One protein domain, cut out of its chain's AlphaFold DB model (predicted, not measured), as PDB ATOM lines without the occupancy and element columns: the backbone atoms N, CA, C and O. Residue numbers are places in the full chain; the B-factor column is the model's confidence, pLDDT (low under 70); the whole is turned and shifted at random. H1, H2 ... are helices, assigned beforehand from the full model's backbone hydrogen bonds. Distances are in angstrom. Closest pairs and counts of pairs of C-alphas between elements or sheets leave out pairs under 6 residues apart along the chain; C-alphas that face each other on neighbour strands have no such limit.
ATOM      1  N   GLU A 213     421.935 463.069 332.411       46.91
ATOM      2  CA  GLU A 213     421.018 461.966 332.773       46.91
ATOM      3  C   GLU A 213     420.666 461.086 331.541       46.91
ATOM      4  O   GLU A 213     420.906 459.881 331.586       46.91
ATOM      5  N   ASP A 214     420.275 461.655 330.393       41.25
ATOM      6  CA  ASP A 214     419.758 460.858 329.257       41.25
ATOM      7  C   ASP A 214     420.826 460.061 328.472       41.25
ATOM      8  O   ASP A 214     420.605 458.907 328.091       41.25
ATOM      9  N   GLN A 215     422.013 460.635 328.230       44.16
ATOM     10  CA  GLN A 215     423.091 459.945 327.496       44.16
ATOM     11  C   GLN A 215     423.846 458.943 328.376       44.16
ATOM     12  O   GLN A 215     424.240 457.870 327.908       44.16
ATOM     13  N   THR A 216     424.045 459.257 329.663       49.62
ATOM     14  CA  THR A 216     424.733 458.326 330.561       49.62
ATOM     15  C   THR A 216     423.866 457.123 330.897       49.62
ATOM     16  O   THR A 216     424.421 456.035 331.024       49.62
ATOM     17  N   GLU A 217     422.540 457.275 330.963       49.22
ATOM     18  CA  GLU A 217     421.589 456.201 331.252       49.22
ATOM     19  C   GLU A 217     421.508 455.152 330.129       49.22
ATOM     20  O   GLU A 217     421.521 453.951 330.417       49.22
ATOM     21  N   ALA A 218     421.522 455.573 328.858       48.38
ATOM     22  CA  ALA A 218     421.555 454.666 327.706       48.38
ATOM     23  C   ALA A 218     422.877 453.874 327.624       48.38
ATOM     24  O   ALA A 218     422.871 452.657 327.418       48.38
ATOM     25  N   GLU A 219     424.012 454.538 327.866       50.03
ATOM     26  CA  GLU A 219     425.323 453.884 327.956       50.03
ATOM     27  C   GLU A 219     425.419 452.937 329.160       50.03
ATOM     28  O   GLU A 219     425.942 451.829 329.035       50.03
ATOM     29  N   LEU A 220     424.893 453.341 330.321       50.66
ATOM     30  CA  LEU A 220     424.839 452.535 331.545       50.66
ATOM     31  C   LEU A 220     424.021 451.256 331.341       50.66
ATOM     32  O   LEU A 220     424.460 450.173 331.735       50.66
ATOM     33  N   HIS A 221     422.857 451.374 330.700       49.94
ATOM     34  CA  HIS A 221     421.980 450.251 330.393       49.94
ATOM     35  C   HIS A 221     422.647 449.258 329.428       49.94
ATOM     36  O   HIS A 221     422.586 448.050 329.646       49.94
ATOM     37  N   ALA A 222     423.348 449.749 328.405       50.75
ATOM     38  CA  ALA A 222     423.968 448.893 327.402       50.75
ATOM     39  C   ALA A 222     425.297 448.255 327.866       50.75
ATOM     40  O   ALA A 222     425.557 447.093 327.550       50.75
ATOM     41  N   ILE A 223     426.109 448.963 328.667       49.72
ATOM     42  CA  ILE A 223     427.349 448.424 329.258       49.72
ATOM     43  C   ILE A 223     427.038 447.293 330.247       49.72
ATOM     44  O   ILE A 223     427.774 446.310 330.300       49.72
ATOM     45  N   VAL A 224     425.960 447.401 331.029       47.81
ATOM     46  CA  VAL A 224     425.664 446.410 332.079       47.81
ATOM     47  C   VAL A 224     424.820 445.242 331.570       47.81
ATOM     48  O   VAL A 224     424.935 444.143 332.105       47.81
ATOM     49  N   GLN A 225     424.055 445.412 330.487       48.53
ATOM     50  CA  GLN A 225     423.384 444.287 329.823       48.53
ATOM     51  C   GLN A 225     424.338 443.366 329.046       48.53
ATOM     52  O   GLN A 225     423.884 442.381 328.467       48.53
ATOM     53  N   GLY A 226     425.646 443.657 329.038       44.78
ATOM     54  CA  GLY A 226     426.634 442.846 328.329       44.78
ATOM     55  C   GLY A 226     426.370 442.796 326.824       44.78
ATOM     56  O   GLY A 226     426.705 441.802 326.179       44.78
ATOM     57  N   LEU A 227     425.725 443.835 326.276       45.53
ATOM     58  CA  LEU A 227     425.503 443.938 324.841       45.53
ATOM     59  C   LEU A 227     426.858 443.971 324.138       45.53
ATOM     60  O   LEU A 227     427.810 444.596 324.608       45.53
ATOM     61  N   ASP A 228     426.930 443.269 323.012       49.16
ATOM     62  CA  ASP A 228     428.113 443.236 322.164       49.16
ATOM     63  C   ASP A 228     428.559 444.676 321.824       49.16
ATOM     64  O   ASP A 228     427.739 445.564 321.560       49.16
ATOM     65  N   ARG A 229     429.876 444.901 321.857       54.81
ATOM     66  CA  ARG A 229     430.556 446.179 321.606       54.81
ATOM     67  C   ARG A 229     430.110 446.848 320.297       54.81
ATOM     68  O   ARG A 229     429.997 448.073 320.251       54.81
ATOM     69  N   MET A 230     429.769 446.067 319.271       47.69
ATOM     70  CA  MET A 230     429.224 446.559 317.999       47.69
ATOM     71  C   MET A 230     427.767 447.035 318.104       47.69
ATOM     72  O   MET A 230     427.375 447.997 317.438       47.69
ATOM     73  N   THR A 231     426.961 446.403 318.957       50.81
ATOM     74  CA  THR A 231     425.572 446.802 319.236       50.81
ATOM     75  C   THR A 231     425.523 448.098 320.046       50.81
ATOM     76  O   THR A 231     424.770 449.003 319.692       50.81
ATOM     77  N   LEU A 232     426.402 448.227 321.049       50.22
ATOM     78  CA  LEU A 232     426.623 449.450 321.830       50.22
ATOM     79  C   LEU A 232     426.880 450.669 320.931       50.22
ATOM     80  O   LEU A 232     426.305 451.733 321.142       50.22
ATOM     81  N   ARG A 233     427.699 450.502 319.888       49.50
ATOM     82  CA  ARG A 233     428.101 451.596 318.996       49.50
ATOM     83  C   ARG A 233     427.034 452.007 317.979       49.50
ATOM     84  O   ARG A 233     426.945 453.183 317.660       49.50
ATOM     85  N   LYS A 234     426.202 451.087 317.473       51.16
ATOM     86  CA  LYS A 234     425.104 451.445 316.545       51.16
ATOM     87  C   LYS A 234     424.004 452.276 317.209       51.16
ATOM     88  O   LYS A 234     423.278 452.981 316.516       51.16
ATOM     89  N   THR A 235     423.871 452.170 318.529       40.09
ATOM     90  CA  THR A 235     422.891 452.915 319.330       40.09
ATOM     91  C   THR A 235     423.444 454.205 319.932       40.09
ATOM     92  O   THR A 235     422.662 455.012 320.426       40.09
ATOM     93  N   LEU A 236     424.765 454.409 319.900       38.06
ATOM     94  CA  LEU A 236     425.423 455.592 320.448       38.06
ATOM     95  C   LEU A 236     425.753 456.589 319.330       38.06
ATOM     96  O   LEU A 236     426.294 456.182 318.298       38.06
ATOM     97  N   PRO A 237     425.471 457.891 319.506       30.08
ATOM     98  CA  PRO A 237     426.057 458.917 318.656       30.08
ATOM     99  C   PRO A 237     427.583 458.790 318.691       30.08
ATOM    100  O   PRO A 237     428.150 458.371 319.703       30.08
ATOM    101  N   ALA A 238     428.249 459.148 317.588       32.31
ATOM    102  CA  ALA A 238     429.699 459.302 317.571       32.31
ATOM    103  C   ALA A 238     430.125 460.096 318.817       32.31
ATOM    104  O   ALA A 238     429.525 461.131 319.114       32.31
ATOM    105  N   PRO A 249     434.680 476.415 334.491       76.75
ATOM    106  CA  PRO A 249     435.682 477.244 335.163       76.75
ATOM    107  C   PRO A 249     436.521 476.439 336.170       76.75
ATOM    108  O   PRO A 249     437.744 476.610 336.255       76.75
ATOM    109  N   ALA A 250     435.887 475.480 336.856       81.62
ATOM    110  CA  ALA A 250     436.544 474.554 337.770       81.62
ATOM    111  C   ALA A 250     437.549 473.640 337.047       81.62
ATOM    112  O   ALA A 250     438.706 473.545 337.469       81.62
ATOM    113  N   LEU A 251     437.165 473.019 335.924       85.38
ATOM    114  CA  LEU A 251     438.066 472.173 335.135       85.38
ATOM    115  C   LEU A 251     439.264 472.965 334.594       85.38
ATOM    116  O   LEU A 251     440.399 472.489 334.653       85.38
ATOM    117  N   THR A 252     439.036 474.190 334.116       86.38
ATOM    118  CA  THR A 252     440.109 475.077 333.636       86.38
ATOM    119  C   THR A 252     441.101 475.401 334.751       86.38
ATOM    120  O   THR A 252     442.314 475.311 334.556       86.38
ATOM    121  N   THR A 253     440.591 475.710 335.943       86.81
ATOM    122  CA  THR A 253     441.410 476.004 337.124       86.81
ATOM    123  C   THR A 253     442.230 474.786 337.553       86.81
ATOM    124  O   THR A 253     443.430 474.904 337.804       86.81
ATOM    125  N   VAL A 254     441.631 473.590 337.555       90.12
ATOM    126  CA  VAL A 254     442.341 472.334 337.848       90.12
ATOM    127  C   VAL A 254     443.443 472.065 336.819       90.12
ATOM    128  O   VAL A 254     444.568 471.761 337.216       90.12
ATOM    129  N   LYS A 255     443.159 472.216 335.515       90.31
ATOM    130  CA  LYS A 255     444.151 472.056 334.435       90.31
ATOM    131  C   LYS A 255     445.365 472.967 334.667       90.31
ATOM    132  O   LYS A 255     446.499 472.495 334.619       90.31
ATOM    133  N   LEU A 256     445.128 474.240 334.992       88.56
ATOM    134  CA  LEU A 256     446.186 475.217 335.274       88.56
ATOM    135  C   LEU A 256     447.032 474.843 336.495       88.56
ATOM    136  O   LEU A 256     448.259 474.845 336.416       88.56
ATOM    137  N   LEU A 257     446.392 474.496 337.615       89.38
ATOM    138  CA  LEU A 257     447.093 474.162 338.858       89.38
ATOM    139  C   LEU A 257     447.922 472.879 338.732       89.38
ATOM    140  O   LEU A 257     449.057 472.840 339.205       89.38
ATOM    141  N   VAL A 258     447.385 471.849 338.070       90.88
ATOM    142  CA  VAL A 258     448.086 470.575 337.849       90.88
ATOM    143  C   VAL A 258     449.292 470.756 336.929       90.88
ATOM    144  O   VAL A 258     450.356 470.208 337.211       90.88
ATOM    145  N   GLN A 259     449.157 471.546 335.858       88.94
ATOM    146  CA  GLN A 259     450.276 471.859 334.963       88.94
ATOM    147  C   GLN A 259     451.362 472.686 335.660       88.94
ATOM    148  O   GLN A 259     452.545 472.469 335.403       88.94
ATOM    149  N   ALA A 260     450.974 473.602 336.552       87.56
ATOM    150  CA  ALA A 260     451.904 474.440 337.298       87.56
ATOM    151  C   ALA A 260     452.656 473.659 338.392       87.56
ATOM    152  O   ALA A 260     453.878 473.754 338.494       87.56
ATOM    153  N   CYS A 261     451.950 472.875 339.211       88.50
ATOM    154  CA  CYS A 261     452.540 472.117 340.315       88.50
ATOM    155  C   CYS A 261     451.992 470.678 340.366       88.50
ATOM    156  O   CYS A 261     451.040 470.388 341.096       88.50
ATOM    157  N   PRO A 262     452.626 469.737 339.643       89.19
ATOM    158  CA  PRO A 262     452.222 468.331 339.646       89.19
ATOM    159  C   PRO A 262     452.379 467.653 341.012       89.19
ATOM    160  O   PRO A 262     451.688 466.676 341.302       89.19
ATOM    161  N   GLU A 263     453.289 468.143 341.858       89.62
ATOM    162  CA  GLU A 263     453.546 467.556 343.177       89.62
ATOM    163  C   GLU A 263     452.383 467.763 344.155       89.62
ATOM    164  O   GLU A 263     452.134 466.894 344.992       89.62
ATOM    165  N   ALA A 264     451.569 468.809 343.964       90.12
ATOM    166  CA  ALA A 264     450.361 469.040 344.755       90.12
ATOM    167  C   ALA A 264     449.336 467.891 344.666       90.12
ATOM    168  O   ALA A 264     448.527 467.721 345.580       90.12
ATOM    169  N   LEU A 265     449.384 467.064 343.611       91.56
ATOM    170  CA  LEU A 265     448.544 465.867 343.462       91.56
ATOM    171  C   LEU A 265     448.843 464.775 344.498       91.56
ATOM    172  O   LEU A 265     447.997 463.916 344.727       91.56
ATOM    173  N   GLY A 266     450.049 464.766 345.072       90.19
ATOM    174  CA  GLY A 266     450.475 463.776 346.065       90.19
ATOM    175  C   GLY A 266     450.317 464.230 347.516       90.19
ATOM    176  O   GLY A 266     450.650 463.468 348.419       90.19
ATOM    177  N   ILE A 267     449.856 465.459 347.749       91.94
ATOM    178  CA  ILE A 267     449.735 466.030 349.092       91.94
ATOM    179  C   ILE A 267     448.411 465.594 349.710       91.94
ATOM    180  O   ILE A 267     447.374 465.644 349.057       91.94
ATOM    181  N   GLU A 268     448.445 465.185 350.975       92.69
ATOM    182  CA  GLU A 268     447.268 464.752 351.724       92.69
ATOM    183  C   GLU A 268     446.746 465.855 352.654       92.69
ATOM    184  O   GLU A 268     447.524 466.473 353.388       92.69
ATOM    185  N   ASN A 269     445.427 466.060 352.681       90.94
ATOM    186  CA  ASN A 269     444.766 466.937 353.654       90.94
ATOM    187  C   ASN A 269     444.625 466.294 355.054       90.94
ATOM    188  O   ASN A 269     445.103 465.183 355.303       90.94
ATOM    189  N   VAL A 270     443.954 466.973 355.998       91.38
ATOM    190  CA  VAL A 270     443.724 466.452 357.368       91.38
ATOM    191  C   VAL A 270     443.049 465.072 357.366       91.38
ATOM    192  O   VAL A 270     443.340 464.238 358.225       91.38
ATOM    193  N   GLN A 271     442.186 464.797 356.387       88.88
ATOM    194  CA  GLN A 271     441.472 463.529 356.226       88.88
ATOM    195  C   GLN A 271     442.305 462.440 355.525       88.88
ATOM    196  O   GLN A 271     441.771 461.364 355.232       88.88
ATOM    197  N   LYS A 272     443.600 462.684 355.272       89.50
ATOM    198  CA  LYS A 272     444.496 461.788 354.525       89.50
ATOM    199  C   LYS A 272     443.945 461.453 353.139       89.50
ATOM    200  O   LYS A 272     443.842 460.285 352.756       89.50
ATOM    201  N   ARG A 273     443.462 462.479 352.436       92.06
ATOM    202  CA  ARG A 273     442.976 462.387 351.056       92.06
ATOM    203  C   ARG A 273     443.835 463.269 350.173       92.06
ATOM    204  O   ARG A 273     444.113 464.402 350.547       92.06
ATOM    205  N   THR A 274     444.242 462.733 349.028       94.38
ATOM    206  CA  THR A 274     444.814 463.520 347.926       94.38
ATOM    207  C   THR A 274     443.703 464.286 347.197       94.38
ATOM    208  O   THR A 274     442.529 463.936 347.361       94.38
ATOM    209  N   PRO A 275     444.010 465.261 346.319       94.00
ATOM    210  CA  PRO A 275     442.977 465.970 345.561       94.00
ATOM    211  C   PRO A 275     442.065 465.032 344.753       94.00
ATOM    212  O   PRO A 275     440.853 465.222 344.701       94.00
ATOM    213  N   TYR A 276     442.622 463.964 344.176       93.06
ATOM    214  CA  TYR A 276     441.834 462.965 343.452       93.06
ATOM    215  C   TYR A 276     440.852 462.216 344.364       93.06
ATOM    216  O   TYR A 276     439.679 462.047 344.030       93.06
ATOM    217  N   GLN A 277     441.324 461.793 345.538       92.75
ATOM    218  CA  GLN A 277     440.510 461.081 346.525       92.75
ATOM    219  C   GLN A 277     439.469 462.001 347.177       92.75
ATOM    220  O   GLN A 277     438.383 461.555 347.545       92.75
ATOM    221  N   GLU A 278     439.783 463.289 347.318       92.19
ATOM    222  CA  GLU A 278     438.840 464.306 347.777       92.19
ATOM    223  C   GLU A 278     437.720 464.513 346.749       92.19
ATOM    224  O   GLU A 278     436.554 464.509 347.137       92.19
ATOM    225  N   ARG A 279     438.039 464.584 345.444       91.38
ATOM    226  CA  ARG A 279     437.030 464.643 344.369       91.38
ATOM    227  C   ARG A 279     436.089 463.444 344.419       91.38
ATOM    228  O   ARG A 279     434.874 463.616 344.358       91.38
ATOM    229  N   GLU A 280     436.641 462.239 344.562       89.75
ATOM    230  CA  GLU A 280     435.845 461.012 344.679       89.75
ATOM    231  C   GLU A 280     434.891 461.068 345.877       89.75
ATOM    232  O   GLU A 280     433.722 460.702 345.762       89.75
ATOM    233  N   HIS A 281     435.368 461.555 347.023       89.81
ATOM    234  CA  HIS A 281     434.540 461.710 348.212       89.81
ATOM    235  C   HIS A 281     433.423 462.744 348.013       89.81
ATOM    236  O   HIS A 281     432.270 462.448 348.303       89.81
ATOM    237  N   CYS A 282     433.737 463.934 347.494       87.25
ATOM    238  CA  CYS A 282     432.744 464.982 347.242       87.25
ATOM    239  C   CYS A 282     431.641 464.528 346.281       87.25
ATOM    240  O   CYS A 282     430.473 464.827 346.511       87.25
ATOM    241  N   LEU A 283     431.994 463.766 345.242       83.69
ATOM    242  CA  LEU A 283     431.013 463.209 344.312       83.69
ATOM    243  C   LEU A 283     430.099 462.184 344.988       83.69
ATOM    244  O   LEU A 283     428.896 462.222 344.768       83.69
ATOM    245  N   ARG A 284     430.629 461.312 345.854       84.44
ATOM    246  CA  ARG A 284     429.811 460.326 346.587       84.44
ATOM    247  C   ARG A 284     428.836 460.964 347.579       84.44
ATOM    248  O   ARG A 284     427.765 460.416 347.810       84.44
ATOM    249  N   GLU A 285     429.183 462.114 348.144       84.12
ATOM    250  CA  GLU A 285     428.293 462.867 349.037       84.12
ATOM    251  C   GLU A 285     427.260 463.716 348.268       84.12
ATOM    252  O   GLU A 285     426.313 464.226 348.865       84.12
ATOM    253  N   SER A 286     427.401 463.858 346.944       80.19
ATOM    254  CA  SER A 286     426.493 464.673 346.132       80.19
ATOM    255  C   SER A 286     425.090 464.044 346.025       80.19
ATOM    256  O   SER A 286     424.964 462.863 345.675       80.19
ATOM    257  N   PRO A 287     424.007 464.815 346.261       73.12
ATOM    258  CA  PRO A 287     422.632 464.334 346.111       73.12
ATOM    259  C   PRO A 287     422.318 463.803 344.705       73.12
ATOM    260  O   PRO A 287     421.698 462.744 344.584       73.12
ATOM    261  N   GLY A 288     422.781 464.489 343.651       69.50
ATOM    262  CA  GLY A 288     422.571 464.074 342.259       69.50
ATOM    263  C   GLY A 288     423.246 462.738 341.939       69.50
ATOM    264  O   GLY A 288     422.633 461.844 341.354       69.50
ATOM    265  N   PHE A 289     424.474 462.546 342.428       73.62
ATOM    266  CA  PHE A 289     425.206 461.287 342.277       73.62
ATOM    267  C   PHE A 289     424.483 460.127 342.975       73.62
ATOM    268  O   PHE A 289     424.270 459.070 342.381       73.62
ATOM    269  N   ASN A 290     424.031 460.337 344.215       74.75
ATOM    270  CA  ASN A 290     423.307 459.317 344.975       74.75
ATOM    271  C   ASN A 290     421.953 458.960 344.346       74.75
ATOM    272  O   ASN A 290     421.584 457.784 344.316       74.75
ATOM    273  N   LYS A 291     421.238 459.943 343.785       73.44
ATOM    274  CA  LYS A 291     419.994 459.719 343.035       73.44
ATOM    275  C   LYS A 291     420.235 458.855 341.790       73.44
ATOM    276  O   LYS A 291     419.509 457.879 341.593       73.44
ATOM    277  N   ALA A 292     421.265 459.161 340.996       70.00
ATOM    278  CA  ALA A 292     421.617 458.392 339.800       70.00
ATOM    279  C   ALA A 292     421.981 456.934 340.139       70.00
ATOM    280  O   ALA A 292     421.491 455.992 339.509       70.00
ATOM    281  N   VAL A 293     422.779 456.731 341.193       75.25
ATOM    282  CA  VAL A 293     423.134 455.396 341.695       75.25
ATOM    283  C   VAL A 293     421.889 454.637 342.170       75.25
ATOM    284  O   VAL A 293     421.696 453.480 341.793       75.25
ATOM    285  N   ALA A 294     421.014 455.276 342.953       77.75
ATOM    286  CA  ALA A 294     419.801 454.650 343.474       77.75
ATOM    287  C   ALA A 294     418.822 454.241 342.360       77.75
ATOM    288  O   ALA A 294     418.295 453.125 342.393       77.75
ATOM    289  N   GLY A 295     418.622 455.097 341.350       75.19
ATOM    290  CA  GLY A 295     417.783 454.791 340.185       75.19
ATOM    291  C   GLY A 295     418.286 453.576 339.401       75.19
ATOM    292  O   GLY A 295     417.500 452.721 338.992       75.19
ATOM    293  N   TYR A 296     419.608 453.446 339.269       68.88
ATOM    294  CA  TYR A 296     420.243 452.312 338.607       68.88
ATOM    295  C   TYR A 296     420.119 450.999 339.406       68.88
ATOM    296  O   TYR A 296     419.753 449.951 338.862       68.88
ATOM    297  N   VAL A 297     420.399 451.054 340.713       77.00
ATOM    298  CA  VAL A 297     420.345 449.892 341.619       77.00
ATOM    299  C   VAL A 297     418.916 449.365 341.769       77.00
ATOM    300  O   VAL A 297     418.725 448.152 341.853       77.00
ATOM    301  N   ALA A 298     417.905 450.238 341.736       76.25
ATOM    302  CA  ALA A 298     416.497 449.838 341.792       76.25
ATOM    303  C   ALA A 298     416.084 448.900 340.640       76.25
ATOM    304  O   ALA A 298     415.189 448.080 340.819       76.25
ATOM    305  N   ARG A 299     416.762 448.966 339.485       70.38
ATOM    306  CA  ARG A 299     416.504 448.100 338.319       70.38
ATOM    307  C   ARG A 299     417.205 446.735 338.389       70.38
ATOM    308  O   ARG A 299     416.946 445.885 337.547       70.38
ATOM    309  N   HIS A 300     418.083 446.514 339.374       66.19
ATOM    310  CA  HIS A 300     418.908 445.308 339.505       66.19
ATOM    311  C   HIS A 300     418.724 444.666 340.891       66.19
ATOM    312  O   HIS A 300     419.519 444.874 341.809       66.19
ATOM    313  N   GLU A 301     417.662 443.870 341.056       61.00
ATOM    314  CA  GLU A 301     417.287 443.292 342.356       61.00
ATOM    315  C   GLU A 301     418.233 442.188 342.863       61.00
ATOM    316  O   GLU A 301     418.385 442.044 344.077       61.00
ATOM    317  N   SER A 302     418.900 441.442 341.973       59.00
ATOM    318  CA  SER A 302     419.675 440.241 342.335       59.00
ATOM    319  C   SER A 302     421.084 440.512 342.886       59.00
ATOM    320  O   SER A 302     421.596 439.695 343.646       59.00
ATOM    321  N   GLU A 303     421.711 441.655 342.567       67.81
ATOM    322  CA  GLU A 303     423.101 441.973 342.956       67.81
ATOM    323  C   GLU A 303     423.312 443.454 343.328       67.81
ATOM    324  O   GLU A 303     424.232 444.117 342.836       67.81
ATOM    325  N   LYS A 304     422.476 443.995 344.222       73.81
ATOM    326  CA  LYS A 304     422.466 445.435 344.557       73.81
ATOM    327  C   LYS A 304     423.854 446.021 344.852       73.81
ATOM    328  O   LYS A 304     424.214 447.043 344.283       73.81
ATOM    329  N   LYS A 305     424.672 445.343 345.666       75.12
ATOM    330  CA  LYS A 305     425.994 445.843 346.092       75.12
ATOM    331  C   LYS A 305     427.039 445.868 344.968       75.12
ATOM    332  O   LYS A 305     427.841 446.794 344.895       75.12
ATOM    333  N   ALA A 306     427.058 444.855 344.100       71.00
ATOM    334  CA  ALA A 306     427.987 444.816 342.967       71.00
ATOM    335  C   ALA A 306     427.541 445.784 341.861       71.00
ATOM    336  O   ALA A 306     428.368 446.466 341.259       71.00
ATOM    337  N   ALA A 307     426.228 445.886 341.624       68.62
ATOM    338  CA  ALA A 307     425.645 446.876 340.723       68.62
ATOM    339  C   ALA A 307     425.973 448.310 341.167       68.62
ATOM    340  O   ALA A 307     426.445 449.097 340.351       68.62
ATOM    341  N   GLU A 308     425.818 448.611 342.459       76.56
ATOM    342  CA  GLU A 308     426.147 449.907 343.055       76.56
ATOM    343  C   GLU A 308     427.617 450.294 342.825       76.56
ATOM    344  O   GLU A 308     427.909 451.366 342.300       76.56
ATOM    345  N   GLN A 309     428.559 449.395 343.128       77.00
ATOM    346  CA  GLN A 309     429.989 449.657 342.921       77.00
ATOM    347  C   GLN A 309     430.343 449.883 341.444       77.00
ATOM    348  O   GLN A 309     431.200 450.715 341.133       77.00
ATOM    349  N   ARG A 310     429.684 449.161 340.528       73.25
ATOM    350  CA  ARG A 310     429.874 449.314 339.078       73.25
ATOM    351  C   ARG A 310     429.411 450.689 338.595       73.25
ATOM    352  O   ARG A 310     430.183 451.375 337.924       73.25
ATOM    353  N   VAL A 311     428.202 451.118 338.965       73.12
ATOM    354  CA  VAL A 311     427.668 452.425 338.540       73.12
ATOM    355  C   VAL A 311     428.437 453.585 339.166       73.12
ATOM    356  O   VAL A 311     428.817 454.506 338.447       73.12
ATOM    357  N   GLN A 312     428.778 453.504 340.459       80.12
ATOM    358  CA  GLN A 312     429.604 454.515 341.129       80.12
ATOM    359  C   GLN A 312     430.931 454.710 340.397       80.12
ATOM    360  O   GLN A 312     431.375 455.836 340.169       80.12
ATOM    361  N   ARG A 313     431.556 453.600 339.987       81.81
ATOM    362  CA  ARG A 313     432.803 453.654 339.239       81.81
ATOM    363  C   ARG A 313     432.614 454.278 337.862       81.81
ATOM    364  O   ARG A 313     433.451 455.087 337.478       81.81
ATOM    365  N   LEU A 314     431.567 453.918 337.126       76.19
ATOM    366  CA  LEU A 314     431.340 454.475 335.794       76.19
ATOM    367  C   LEU A 314     431.123 455.994 335.851       76.19
ATOM    368  O   LEU A 314     431.770 456.725 335.105       76.19
ATOM    369  N   LEU A 315     430.273 456.460 336.770       76.00
ATOM    370  CA  LEU A 315     430.012 457.887 336.973       76.00
ATOM    371  C   LEU A 315     431.303 458.635 337.327       76.00
ATOM    372  O   LEU A 315     431.617 459.660 336.730       76.00
ATOM    373  N   PHE A 316     432.119 458.071 338.218       82.94
ATOM    374  CA  PHE A 316     433.410 458.660 338.572       82.94
ATOM    375  C   PHE A 316     434.447 458.614 337.434       82.94
ATOM    376  O   PHE A 316     435.321 459.476 337.333       82.94
ATOM    377  N   VAL A 317     434.391 457.606 336.557       80.00
ATOM    378  CA  VAL A 317     435.252 457.547 335.367       80.00
ATOM    379  C   VAL A 317     434.917 458.670 334.391       80.00
ATOM    380  O   VAL A 317     435.850 459.221 333.804       80.00
ATOM    381  N   LYS A 318     433.629 459.021 334.278       77.12
ATOM    382  CA  LYS A 318     433.103 460.069 333.398       77.12
ATOM    383  C   LYS A 318     433.260 461.494 333.931       77.12
ATOM    384  O   LYS A 318     433.256 462.411 333.120       77.12
ATOM    385  N   ASP A 319     433.420 461.687 335.242       83.06
ATOM    386  CA  ASP A 319     433.642 463.018 335.825       83.06
ATOM    387  C   ASP A 319     434.834 463.730 335.141       83.06
ATOM    388  O   ASP A 319     435.942 463.182 335.161       83.06
ATOM    389  N   PRO A 320     434.654 464.929 334.549       84.19
ATOM    390  CA  PRO A 320     435.701 465.598 333.770       84.19
ATOM    391  C   PRO A 320     436.975 465.891 334.571       84.19
ATOM    392  O   PRO A 320     438.087 465.661 334.087       84.19
ATOM    393  N   ILE A 321     436.828 466.340 335.823       87.56
ATOM    394  CA  ILE A 321     437.951 466.669 336.714       87.56
ATOM    395  C   ILE A 321     438.718 465.397 337.098       87.56
ATOM    396  O   ILE A 321     439.945 465.345 336.963       87.56
ATOM    397  N   ALA A 322     438.018 464.346 337.534       88.69
ATOM    398  CA  ALA A 322     438.641 463.068 337.861       88.69
ATOM    399  C   ALA A 322     439.273 462.409 336.625       88.69
ATOM    400  O   ALA A 322     440.369 461.856 336.720       88.69
ATOM    401  N   SER A 323     438.617 462.479 335.465       88.38
ATOM    402  CA  SER A 323     439.138 461.972 334.195       88.38
ATOM    403  C   SER A 323     440.448 462.664 333.817       88.38
ATOM    404  O   SER A 323     441.446 461.987 333.555       88.38
ATOM    405  N   TYR A 324     440.494 463.998 333.907       90.31
ATOM    406  CA  TYR A 324     441.700 464.778 333.642       90.31
ATOM    407  C   TYR A 324     442.846 464.432 334.601       90.31
ATOM    408  O   TYR A 324     443.942 464.105 334.146       90.31
ATOM    409  N   ILE A 325     442.608 464.444 335.920       91.75
ATOM    410  CA  ILE A 325     443.655 464.136 336.911       91.75
ATOM    411  C   ILE A 325     444.192 462.715 336.703       91.75
ATOM    412  O   ILE A 325     445.404 462.503 336.701       91.75
ATOM    413  N   ARG A 326     443.306 461.738 336.475       92.25
ATOM    414  CA  ARG A 326     443.679 460.344 336.199       92.25
ATOM    415  C   ARG A 326     444.546 460.236 334.945       92.25
ATOM    416  O   ARG A 326     445.625 459.650 335.003       92.25
ATOM    417  N   SER A 327     444.092 460.826 333.839       90.56
ATOM    418  CA  SER A 327     444.816 460.882 332.564       90.56
ATOM    419  C   SER A 327     446.209 461.501 332.739       90.56
ATOM    420  O   SER A 327     447.204 460.910 332.310       90.56
ATOM    421  N   TYR A 328     446.295 462.630 333.448       91.50
ATOM    422  CA  TYR A 328     447.545 463.326 333.731       91.50
ATOM    423  C   TYR A 328     448.498 462.475 334.581       91.50
ATOM    424  O   TYR A 328     449.677 462.345 334.248       91.50
ATOM    425  N   CYS A 329     448.003 461.859 335.660       91.44
ATOM    426  CA  CYS A 329     448.813 461.012 336.533       91.44
ATOM    427  C   CYS A 329     449.366 459.779 335.809       91.44
ATOM    428  O   CYS A 329     450.478 459.358 336.124       91.44
ATOM    429  N   ILE A 330     448.628 459.183 334.873       90.31
ATOM    430  CA  ILE A 330     449.086 457.980 334.161       90.31
ATOM    431  C   ILE A 330     450.107 458.335 333.072       90.31
ATOM    432  O   ILE A 330     451.085 457.610 332.915       90.31
ATOM    433  N   ARG A 331     449.929 459.466 332.375       87.31
ATOM    434  CA  ARG A 331     450.841 459.910 331.305       87.31
ATOM    435  C   ARG A 331     452.149 460.514 331.814       87.31
ATOM    436  O   ARG A 331     453.199 460.247 331.248       87.31
ATOM    437  N   ASN A 332     452.093 461.329 332.869       86.50
ATOM    438  CA  ASN A 332     453.226 462.181 333.262       86.50
ATOM    439  C   ASN A 332     453.998 461.690 334.494       86.50
ATOM    440  O   ASN A 332     455.045 462.249 334.825       86.50
ATOM    441  N   SER A 333     453.497 460.688 335.224       82.69
ATOM    442  CA  SER A 333     454.208 460.198 336.412       82.69
ATOM    443  C   SER A 333     455.412 459.346 336.025       82.69
ATOM    444  O   SER A 333     455.351 458.525 335.113       82.69
ATOM    445  N   LYS A 334     456.506 459.507 336.776       77.81
ATOM    446  CA  LYS A 334     457.775 458.817 336.502       77.81
ATOM    447  C   LYS A 334     457.743 457.344 336.894       77.81
ATOM    448  O   LYS A 334     458.463 456.541 336.310       77.81
ATOM    449  N   THR A 335     456.953 456.994 337.909       82.31
ATOM    450  CA  THR A 335     456.881 455.629 338.441       82.31
ATOM    451  C   THR A 335     455.447 455.211 338.727       82.31
ATOM    452  O   THR A 335     454.578 456.041 339.010       82.31
ATOM    453  N   ARG A 336     455.219 453.895 338.703       83.75
ATOM    454  CA  ARG A 336     453.926 453.290 339.026       83.75
ATOM    455  C   ARG A 336     453.479 453.645 340.444       83.75
ATOM    456  O   ARG A 336     452.312 453.961 340.659       83.75
ATOM    457  N   GLU A 337     454.399 453.616 341.403       82.50
ATOM    458  CA  GLU A 337     454.114 453.885 342.813       82.50
ATOM    459  C   GLU A 337     453.646 455.328 343.030       82.50
ATOM    460  O   GLU A 337     452.717 455.554 343.802       82.50
ATOM    461  N   GLN A 338     454.224 456.291 342.303       86.12
ATOM    462  CA  GLN A 338     453.807 457.691 342.355       86.12
ATOM    463  C   GLN A 338     452.394 457.881 341.784       86.12
ATOM    464  O   GLN A 338     451.589 458.611 342.359       86.12
ATOM    465  N   THR A 339     452.058 457.214 340.675       89.94
ATOM    466  CA  THR A 339     450.687 457.229 340.137       89.94
ATOM    467  C   THR A 339     449.704 456.637 341.143       89.94
ATOM    468  O   THR A 339     448.640 457.207 341.379       89.94
ATOM    469  N   MET A 340     450.054 455.502 341.755       89.44
ATOM    470  CA  MET A 340     449.174 454.823 342.703       89.44
ATOM    471  C   MET A 340     448.967 455.627 343.983       89.44
ATOM    472  O   MET A 340     447.827 455.730 344.418       89.44
ATOM    473  N   SER A 341     450.007 456.248 344.550       88.56
ATOM    474  CA  SER A 341     449.864 457.060 345.766       88.56
ATOM    475  C   SER A 341     449.034 458.326 345.544       88.56
ATOM    476  O   SER A 341     448.283 458.729 346.428       88.56
ATOM    477  N   ARG A 342     449.118 458.933 344.352       91.75
ATOM    478  CA  ARG A 342     448.317 460.112 343.979       91.75
ATOM    479  C   ARG A 342     446.834 459.774 343.800       91.75
ATOM    480  O   ARG A 342     445.977 460.553 344.213       91.75
ATOM    481  N   LEU A 343     446.522 458.625 343.195       91.12
ATOM    482  CA  LEU A 343     445.146 458.250 342.840       91.12
ATOM    483  C   LEU A 343     444.441 457.405 343.909       91.12
ATOM    484  O   LEU A 343     443.238 457.539 344.102       91.12
ATOM    485  N   TYR A 344     445.157 456.538 344.620       89.81
ATOM    486  CA  TYR A 344     444.552 455.478 345.423       89.81
ATOM    487  C   TYR A 344     445.107 455.408 346.835       89.81
ATOM    488  O   TYR A 344     446.276 455.678 347.102       89.81
TER     489      TYR A 344
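What this domain is: This is residues 213 to 238 and 249 to 344 of the 720 residues of an uncharacterized protein of Fusarium sp. AF-4 (UniProt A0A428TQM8). Two groups of helices make this domain: at one end H8 has H3, H5 and H9 around it, with the short H4 touching H5 and H9, and at the other H6 and H7 form a helical hairpin whose H7 leads back to H8. A second, smaller hairpin of H1 and H2 has few contacts with the rest, H1 coming close to H6 and H7 but not clearly touching them, and residues 225 to 230, of which 229 and 230 belong to H2, stand free. The printed part has 122 residues with nine named helices, H1 to H9 in order, and no named strand; the class is all helix. It is only just loose, close to compact, with a radius of gyration of the C-alphas of 16.6 A and spans of 42 by 32 by 30 A.

Where its parts are: H1 is residues 213 to 224, 16.2 A long, from C-alpha 213 at (421.018, 461.966, 332.773). H2 is residues 229 to 235. After the cut come H3, residues 249 to 260, 16.6 A, and H4, residues 262 to 266. H5 is residues 275 to 285, 15.4 A, and H6 residues 287 to 298, 16.3 A. H7, residues 304 to 318, is the longest at 21.3 A, from C-alpha 304 at (422.466, 445.435, 344.557). H8 is residues 320 to 332, 17.9 A. H9, residues 336 to 343, ends with C-alpha 343 at (445.146, 458.250, 342.840).

How they stand to each other: H5 and H8 are the hubs, touching four helices each; the helix packing is part aligned, part crossed. H8 touches H5 with residues 321 to 326 alone, at a shallow tilt of 26 degrees, opposite ways; the closest C-alphas, of Tyr 276 and Ala 322, are 6.4 A apart. H8 touches H3 with residues 320 to 325 alone, at a shallow tilt of 16 degrees, the same way, closest at the C-alphas of Leu 251 and Ile 321, 5.7 A. H8 and H9 form a hairpin at 17 degrees, the C-alphas of Cys 329 and Thr 339 closest at 5.6 A. H4 touches H9, the C-alphas of Gly 266 and Arg 342 closest at 4.7 A. H7 and H8 only just touch, only at the corner, with 3 pairs of C-alphas within 8 A, closest at Val 317 and Ser 323, 6.0 A. The hairpin H6 and H7 has a steep tilt of 44 degrees, the C-alphas of Val 297 and Lys 304 closest at 5.7 A. H1 is close to H7 but not clearly touching: the closest C-alphas, of Leu 220 and Val 311, are 7.5 A apart. H2 and H7 are apart. Every O i to N i+4 pair is within hydrogen-bond range in H2, H3 and H5 to H9; H1 has 7 of 8, and H4 has 0 of 1 but 2 of 2 O i to N i+3 pairs.

The domain as a whole: The two C-alphas farthest apart, of Lys 234 and Val 270, are 47.3 A apart. Residues 239 to 248 are not printed, and C-alphas 238 and 249 are 25.8 A apart across the cut. Of the links that are printed whole, none is long. The mean pLDDT of the printed part is 75.6; residues 213 to 238, 288, 296, 300 to 303 and 307 are under 70.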